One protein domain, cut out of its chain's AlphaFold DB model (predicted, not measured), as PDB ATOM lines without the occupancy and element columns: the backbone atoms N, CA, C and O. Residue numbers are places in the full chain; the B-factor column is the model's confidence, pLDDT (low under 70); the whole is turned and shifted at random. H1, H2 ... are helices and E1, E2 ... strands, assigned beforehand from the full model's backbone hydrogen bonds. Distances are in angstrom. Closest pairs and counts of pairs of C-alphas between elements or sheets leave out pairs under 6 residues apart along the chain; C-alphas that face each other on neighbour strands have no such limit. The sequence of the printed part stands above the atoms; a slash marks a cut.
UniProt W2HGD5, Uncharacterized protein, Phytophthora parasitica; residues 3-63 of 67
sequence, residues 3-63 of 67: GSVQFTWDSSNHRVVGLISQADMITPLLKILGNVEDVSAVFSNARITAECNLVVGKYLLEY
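AT A GLANCE: This is residues 3 to 63 of the 67 residues of an uncharacterized protein of Phytophthora parasitica (UniProt W2HGD5). A long two-stranded hairpin, E1 and E2, makes one arm of a flat, open shape, and two short helices, H1 and H2, set nearly at a right angle, sit at its far end. From H2 a long stretch without a named element, residues 44 to 58, folds back through the middle to the short helix H3, which is apart from the hairpin and the other helices. The 61 residues printed run E1, E2, H1, H2, H3, with an antiparallel sheet of order E1 - E2; the class is mixed, helices and strands. The whole is only just loose, close to extended, with a radius of gyration of the C-alphas of 15.2 A and spans of 49 by 26 by 10 A.

HOW THE PARTS SIT: Start at E1, residues 3 to 10, and E2, residues 15 to 23, an antiparallel hairpin at 165 degrees; N 6 and O 20 are within hydrogen-bond range at 2.8 A, as are N 20 and O 6 at 2.9 A. E2 bends by 51 degrees at residue 18. Beyond its tight link to H1, residues 26 to 33, look for H2, residues 36 to 43: the two helices touch, about perpendicular at 73 degrees, their closest C-alphas those of Leu 29 and Val 39, 6.2 A apart. H3, residues 59 to 62, touches no helix and is apart from both strands. Every O i to N i+4 pair is within hydrogen-bond range in H1 and H2; H3 is too short for one.

IN THESE COORDINATES: Find C-alpha 3 at (240.020, 256.584, 156.842), where E1 begins its 23.4 A. E2 covers 24.3 A, H1 10.2 A, H2 10.9 A and H3 5.0 A, ending at C-alpha 62 at (225.912, 279.042, 149.641).

THE WHOLE: The C-alphas of Ser 12 and Gly 34, the two farthest apart, are 48.8 A apart. The printed part has no cut, and the link from H2 to H3 is long. Look for pLDDT under 70 at residues 57 to 63.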
ATOM      1  N   GLY A   3     239.902 255.301 157.507       90.06
ATOM      2  CA  GLY A   3     240.020 256.584 156.842       90.06
ATOM      3  C   GLY A   3     241.181 257.396 157.382       90.06
ATOM      4  O   GLY A   3     241.750 257.076 158.428       90.06
ATOM      5  N   SER A   4     241.525 258.435 156.642       92.06
ATOM      6  CA  SER A   4     242.579 259.384 156.955       92.06
ATOM      7  C   SER A   4     242.124 260.795 156.602       92.06
ATOM      8  O   SER A   4     241.242 261.013 155.767       92.06
ATOM      9  N   VAL A   5     242.730 261.767 157.279       90.25
ATOM     10  CA  VAL A   5     242.543 263.185 156.995       90.25
ATOM     11  C   VAL A   5     243.916 263.828 156.925       90.25
ATOM     12  O   VAL A   5     244.744 263.632 157.815       90.25
ATOM     13  N   GLN A   6     244.145 264.598 155.871       91.69
ATOM     14  CA  GLN A   6     245.328 265.419 155.694       91.69
ATOM     15  C   GLN A   6     244.929 266.892 155.750       91.69
ATOM     16  O   GLN A   6     244.025 267.327 155.037       91.69
ATOM     17  N   PHE A   7     245.636 267.662 156.574       93.00
ATOM     18  CA  PHE A   7     245.482 269.111 156.659       93.00
ATOM     19  C   PHE A   7     246.617 269.797 155.902       93.00
ATOM     20  O   PHE A   7     247.787 269.450 156.072       93.00
ATOM     21  N   THR A   8     246.276 270.795 155.095       94.38
ATOM     22  CA  THR A   8     247.255 271.699 154.488       94.38
ATOM     23  C   THR A   8     247.447 272.890 155.414       94.38
ATOM     24  O   THR A   8     246.503 273.630 155.685       94.38
ATOM     25  N   TRP A   9     248.667 273.064 155.913       94.88
ATOM     26  CA  TRP A   9     249.035 274.152 156.813       94.88
ATOM     27  C   TRP A   9     249.767 275.265 156.060       94.88
ATOM     28  O   TRP A   9     250.728 274.995 155.340       94.88
ATOM     29  N   ASP A  10     249.335 276.507 156.255       95.62
ATOM     30  CA  ASP A  10     250.049 277.707 155.832       95.62
ATOM     31  C   ASP A  10     250.861 278.261 157.005       95.62
ATOM     32  O   ASP A  10     250.334 278.877 157.936       95.62
ATOM     33  N   SER A  11     252.174 278.048 156.939       96.88
ATOM     34  CA  SER A  11     253.121 278.525 157.944       96.88
ATOM     35  C   SER A  11     253.280 280.045 157.967       96.88
ATOM     36  O   SER A  11     253.726 280.565 158.984       96.88
ATOM     37  N   SER A  12     252.929 280.753 156.887       97.50
ATOM     38  CA  SER A  12     253.109 282.208 156.772       97.50
ATOM     39  C   SER A  12     252.004 282.968 157.501       97.50
ATOM     40  O   SER A  12     252.273 283.951 158.182       97.50
ATOM     41  N   ASN A  13     250.763 282.489 157.381       96.38
ATOM     42  CA  ASN A  13     249.597 283.062 158.060       96.38
ATOM     43  C   ASN A  13     249.174 282.259 159.304       96.38
ATOM     44  O   ASN A  13     248.146 282.563 159.906       96.38
ATOM     45  N   HIS A  14     249.950 281.234 159.677       94.81
ATOM     46  CA  HIS A  14     249.718 280.348 160.821       94.81
ATOM     47  C   HIS A  14     248.297 279.761 160.871       94.81
ATOM     48  O   HIS A  14     247.642 279.778 161.916       94.81
ATOM     49  N   ARG A  15     247.804 279.249 159.735       93.75
ATOM     50  CA  ARG A  15     246.439 278.711 159.623       93.75
ATOM     51  C   ARG A  15     246.355 277.481 158.727       93.75
ATOM     52  O   ARG A  15     247.177 277.286 157.839       93.75
ATOM     53  N   VAL A  16     245.318 276.669 158.917       92.94
ATOM     54  CA  VAL A  16     244.956 275.606 157.967       92.94
ATOM     55  C   VAL A  16     244.282 276.240 156.750       92.94
ATOM     56  O   VAL A  16     243.391 277.070 156.908       92.94
ATOM     57  N   VAL A  17     244.692 275.831 155.552       92.75
ATOM     58  CA  VAL A  17     244.165 276.331 154.266       92.75
ATOM     59  C   VAL A  17     243.534 275.237 153.407       92.75
ATOM     60  O   VAL A  17     243.005 275.510 152.335       92.75
ATOM     61  N   GLY A  18     243.587 273.985 153.857       86.81
ATOM     62  CA  GLY A  18     243.037 272.864 153.109       86.81
ATOM     63  C   GLY A  18     242.817 271.637 153.975       86.81
ATOM     64  O   GLY A  18     243.490 271.435 154.988       86.81
ATOM     65  N   LEU A  19     241.866 270.815 153.550       88.00
ATOM     66  CA  LEU A  19     241.562 269.522 154.137       88.00
ATOM     67  C   LEU A  19     241.266 268.537 153.010       88.00
ATOM     68  O   LEU A  19     240.470 268.831 152.122       88.00
ATOM     69  N   ILE A  20     241.891 267.368 153.076       86.00
ATOM     70  CA  ILE A  20     241.585 266.221 152.225       86.00
ATOM     71  C   ILE A  20     241.206 265.074 153.155       86.00
ATOM     72  O   ILE A  20     241.990 264.697 154.026       86.00
ATOM     73  N   SER A  21     240.003 264.534 152.986       86.38
ATOM     74  CA  SER A  21     239.515 263.370 153.723       86.38
ATOM     75  C   SER A  21     239.305 262.197 152.781       86.38
ATOM     76  O   SER A  21     238.776 262.362 151.687       86.38
ATOM     77  N   GLN A  22     239.684 261.005 153.229       88.69
ATOM     78  CA  GLN A  22     239.392 259.762 152.528       88.69
ATOM     79  C   GLN A  22     238.937 258.718 153.543       88.69
ATOM     80  O   GLN A  22     239.588 258.524 154.570       88.69
ATOM     81  N   ALA A  23     237.833 258.025 153.276       91.38
ATOM     82  CA  ALA A  23     237.406 256.890 154.089       91.38
ATOM     83  C   ALA A  23     236.691 255.830 153.252       91.38
ATOM     84  O   ALA A  23     236.006 256.152 152.290       91.38
ATOM     85  N   ASP A  24     236.806 254.568 153.660       92.31
ATOM     86  CA  ASP A  24     235.958 253.485 153.159       92.31
ATOM     87  C   ASP A  24     234.653 253.435 153.970       92.31
ATOM     88  O   ASP A  24     234.603 252.865 155.070       92.31
ATOM     89  N   MET A  25     233.604 254.062 153.425       93.00
ATOM     90  CA  MET A  25     232.247 254.000 153.979       93.00
ATOM     91  C   MET A  25     231.453 252.788 153.477       93.00
ATOM     92  O   MET A  25     230.486 252.392 154.125       93.00
ATOM     93  N   ILE A  26     231.855 252.165 152.366       94.31
ATOM     94  CA  ILE A  26     231.113 251.052 151.762       94.31
ATOM     95  C   ILE A  26     231.200 249.812 152.644       94.31
ATOM     96  O   ILE A  26     230.168 249.255 153.007       94.31
ATOM     97  N   THR A  27     232.404 249.399 153.051       95.19
ATOM     98  CA  THR A  27     232.587 248.185 153.863       95.19
ATOM     99  C   THR A  27     231.767 248.186 155.161       95.19
ATOM    100  O   THR A  27     231.115 247.177 155.445       95.19
ATOM    101  N   PRO A  28     231.775 249.249 155.996       94.94
ATOM    102  CA  PRO A  28     230.961 249.255 157.206       94.94
ATOM    103  C   PRO A  28     229.456 249.312 156.914       94.94
ATOM    104  O   PRO A  28     228.707 248.613 157.592       94.94
ATOM    105  N   LEU A  29     229.007 250.081 155.917       95.94
ATOM    106  CA  LEU A  29     227.581 250.175 155.589       95.94
ATOM    107  C   LEU A  29     227.045 248.864 155.011       95.94
ATOM    108  O   LEU A  29     225.980 248.410 155.418       95.94
ATOM    109  N   LEU A  30     227.815 248.200 154.149       96.81
ATOM    110  CA  LEU A  30     227.444 246.905 153.585       96.81
ATOM    111  C   LEU A  30     227.334 245.819 154.663       96.81
ATOM    112  O   LEU A  30     226.432 244.992 154.605       96.81
ATOM    113  N   LYS A  31     228.198 245.837 155.688       97.44
ATOM    114  CA  LYS A  31     228.096 244.910 156.832       97.44
ATOM    115  C   LYS A  31     226.818 245.100 157.651       97.44
ATOM    116  O   LYS A  31     226.361 244.143 158.265       97.44
ATOM    117  N   ILE A  32     226.285 246.320 157.696       96.94
ATOM    118  CA  ILE A  32     225.088 246.661 158.474       96.94
ATOM    119  C   ILE A  32     223.818 246.393 157.659       96.94
ATOM    120  O   ILE A  32     222.873 245.811 158.179       96.94
ATOM    121  N   LEU A  33     223.801 246.819 156.394       97.38
ATOM    122  CA  LEU A  33     222.618 246.792 155.528       97.38
ATOM    123  C   LEU A  33     222.493 245.484 154.732       97.38
ATOM    124  O   LEU A  33     221.408 245.112 154.299       97.38
ATOM    125  N   GLY A  34     223.598 244.759 154.548       97.88
ATOM    126  CA  GLY A  34     223.617 243.431 153.935       97.88
ATOM    127  C   GLY A  34     223.489 243.406 152.410       97.88
ATOM    128  O   GLY A  34     223.587 242.328 151.830       97.88
ATOM    129  N   ASN A  35     223.296 244.551 151.750       97.56
ATOM    130  CA  ASN A  35     223.206 244.653 150.291       97.56
ATOM    131  C   ASN A  35     223.694 246.022 149.780       97.56
ATOM    132  O   ASN A  35     223.832 246.971 150.552       97.56
ATOM    133  N   VAL A  36     224.014 246.105 148.486       96.50
ATOM    134  CA  VAL A  36     224.623 247.301 147.874       96.50
ATOM    135  C   VAL A  36     223.560 248.329 147.484       96.50
ATOM    136  O   VAL A  36     223.836 249.526 147.498       96.50
ATOM    137  N   GLU A  37     222.343 247.887 147.181       97.81
ATOM    138  CA  GLU A  37     221.211 248.731 146.807       97.81
ATOM    139  C   GLU A  37     220.848 249.702 147.940       97.81
ATOM    140  O   GLU A  37     220.745 250.909 147.717       97.81
ATOM    141  N   ASP A  38     220.764 249.202 149.172       97.62
ATOM    142  CA  ASP A  38     220.490 250.001 150.367       97.62
ATOM    143  C   ASP A  38     221.664 250.924 150.712       97.62
ATOM    144  O   ASP A  38     221.461 252.078 151.097       97.62
ATOM    145  N   VAL A  39     222.908 250.468 150.515       96.50
ATOM    146  CA  VAL A  39     224.096 251.329 150.649       96.50
ATOM    147  C   VAL A  39     224.024 252.480 149.642       96.50
ATOM    148  O   VAL A  39     224.236 253.633 150.011       96.50
ATOM    149  N   SER A  40     223.660 252.203 148.388       95.69
ATOM    150  CA  SER A  40     223.458 253.231 147.362       95.69
ATOM    151  C   SER A  40     222.321 254.188 147.732       95.69
ATOM    152  O   SER A  40     222.433 255.394 147.503       95.69
ATOM    153  N   ALA A  41     221.237 253.683 148.328       96.81
ATOM    154  CA  ALA A  41     220.113 254.505 148.763       96.81
ATOM    155  C   ALA A  41     220.525 255.517 149.847       96.81
ATOM    156  O   ALA A  41     220.104 256.675 149.777       96.81
ATOM    157  N   VAL A  42     221.409 255.138 150.779       95.44
ATOM    158  CA  VAL A  42     221.977 256.054 151.792       95.44
ATOM    159  C   VAL A  42     222.694 257.242 151.141       95.44
ATOM    160  O   VAL A  42     222.548 258.375 151.602       95.44
ATOM    161  N   PHE A  43     223.427 257.017 150.047       93.94
ATOM    162  CA  PHE A  43     224.174 258.081 149.368       93.94
ATOM    163  C   PHE A  43     223.347 258.914 148.379       93.94
ATOM    164  O   PHE A  43     223.812 259.972 147.964       93.94
ATOM    165  N   SER A  44     222.114 258.511 148.048       93.19
ATOM    166  CA  SER A  44     221.264 259.197 147.054       93.19
ATOM    167  C   SER A  44     221.049 260.695 147.318       93.19
ATOM    168  O   SER A  44     220.952 261.481 146.381       93.19
ATOM    169  N   ASN A  45     221.001 261.093 148.594       88.12
ATOM    170  CA  ASN A  45     220.834 262.481 149.038       88.12
ATOM    171  C   ASN A  45     221.910 262.902 150.054       88.12
ATOM    172  O   ASN A  45     221.762 263.909 150.753       88.12
ATOM    173  N   ALA A  46     222.985 262.122 150.174       91.12
ATOM    174  CA  ALA A  46     224.067 262.438 151.089       91.12
ATOM    175  C   ALA A  46     224.863 263.654 150.593       91.12
ATOM    176  O   ALA A  46     225.041 263.881 149.399       91.12
ATOM    177  N   ARG A  47     225.396 264.433 151.539       88.56
ATOM    178  CA  ARG A  47     226.285 265.577 151.247       88.56
ATOM    179  C   ARG A  47     227.748 265.161 151.066       88.56
ATOM    180  O   ARG A  47     228.601 266.010 150.817       88.56
ATOM    181  N   ILE A  48     228.023 263.868 151.202       87.44
ATOM    182  CA  ILE A  48     229.334 263.254 151.021       87.44
ATOM    183  C   ILE A  48     229.226 262.054 150.083       87.44
ATOM    184  O   ILE A  48     228.179 261.412 150.021       87.44
ATOM    185  N   THR A  49     230.307 261.746 149.377       90.56
ATOM    186  CA  THR A  49     230.453 260.506 148.611       90.56
ATOM    187  C   THR A  49     230.823 259.343 149.533       90.56
ATOM    188  O   THR A  49     231.153 259.532 150.709       90.56
ATOM    189  N   ALA A  50     230.813 258.126 148.989       91.12
ATOM    190  CA  ALA A  50     231.234 256.924 149.702       91.12
ATOM    191  C   ALA A  50     232.715 256.946 150.130       91.12
ATOM    192  O   ALA A  50     233.092 256.283 151.094       91.12
ATOM    193  N   GLU A  51     233.538 257.751 149.461       88.69
ATOM    194  CA  GLU A  51     234.945 257.989 149.788       88.69
ATOM    195  C   GLU A  51     235.129 259.079 150.858       88.69
ATOM    196  O   GLU A  51     236.262 259.422 151.193       88.69
ATOM    197  N   CYS A  52     234.035 259.624 151.407       87.31
ATOM    198  CA  CYS A  52     234.027 260.736 152.362       87.31
ATOM    199  C   CYS A  52     234.500 262.080 151.770       87.31
ATOM    200  O   CYS A  52     235.008 262.944 152.486       87.31
ATOM    201  N   ASN A  53     234.308 262.285 150.465       85.12
ATOM    202  CA  ASN A  53     234.482 263.599 149.843       85.12
ATOM    203  C   ASN A  53     233.183 264.393 149.922       85.12
ATOM    204  O   ASN A  53     232.107 263.821 149.777       85.12
ATOM    205  N   LEU A  54     233.256 265.713 150.092       83.75
ATOM    206  CA  LEU A  54     232.070 266.560 149.971       83.75
ATOM    207  C   LEU A  54     231.552 266.518 148.530       83.75
ATOM    208  O   LEU A  54     232.313 266.709 147.581       83.75
ATOM    209  N   VAL A  55     230.247 266.311 148.359       85.19
ATOM    210  CA  VAL A  55     229.614 266.452 147.046       85.19
ATOM    211  C   VAL A  55     229.560 267.942 146.724       85.19
ATOM    212  O   VAL A  55     228.813 268.705 147.345       85.19
ATOM    213  N   VAL A  56     230.376 268.364 145.758       71.06
ATOM    214  CA  VAL A  56     230.416 269.748 145.278       71.06
ATOM    215  C   VAL A  56     229.141 270.031 144.475       71.06
ATOM    216  O   VAL A  56     229.079 269.840 143.266       71.06
ATOM    217  N   GLY A  57     228.087 270.428 145.186       67.00
ATOM    218  CA  GLY A  57     226.828 270.941 144.638       67.00
ATOM    219  C   GLY A  57     226.632 272.425 144.971       67.00
ATOM    220  O   GLY A  57     227.589 273.124 145.302       67.00
ATOM    221  N   LYS A  58     225.378 272.904 144.976       52.56
ATOM    222  CA  LYS A  58     224.999 274.288 145.361       52.56
ATOM    223  C   LYS A  58     225.560 274.758 146.722       52.56
ATOM    224  O   LYS A  58     225.591 275.952 146.989       52.56
ATOM    225  N   TYR A  59     226.056 273.847 147.554       55.88
ATOM    226  CA  TYR A  59     226.602 274.120 148.883       55.88
ATOM    227  C   TYR A  59     227.895 274.947 148.902       55.88
ATOM    228  O   TYR A  59     228.065 275.734 149.825       55.88
ATOM    229  N   LEU A  60     228.781 274.826 147.902       55.72
ATOM    230  CA  LEU A  60     229.944 275.729 147.810       55.72
ATOM    231  C   LEU A  60     229.563 277.129 147.300       55.72
ATOM    232  O   LEU A  60     230.342 278.061 147.465       55.72
ATOM    233  N   LEU A  61     228.378 277.287 146.697       55.50
ATOM    234  CA  LEU A  61     227.841 278.599 146.316       55.50
ATOM    235  C   LEU A  61     227.144 279.287 147.501       55.50
ATOM    236  O   LEU A  61     227.184 280.509 147.595       55.50
ATOM    237  N   GLU A  62     226.529 278.521 148.409       53.81
ATOM    238  CA  GLU A  62     225.912 279.042 149.641       53.81
ATOM    239  C   GLU A  62     226.933 279.338 150.748       53.81
ATOM    240  O   GLU A  62     226.755 280.283 151.513       53.81
ATOM    241  N   TYR A  63     228.016 278.560 150.815       54.91
ATOM    242  CA  TYR A  63     229.102 278.743 151.775       54.91
ATOM    243  C   TYR A  63     230.442 278.640 151.048       54.91
ATOM    244  O   TYR A  63     231.080 277.582 151.092       54.91
TER     245      TYR A  63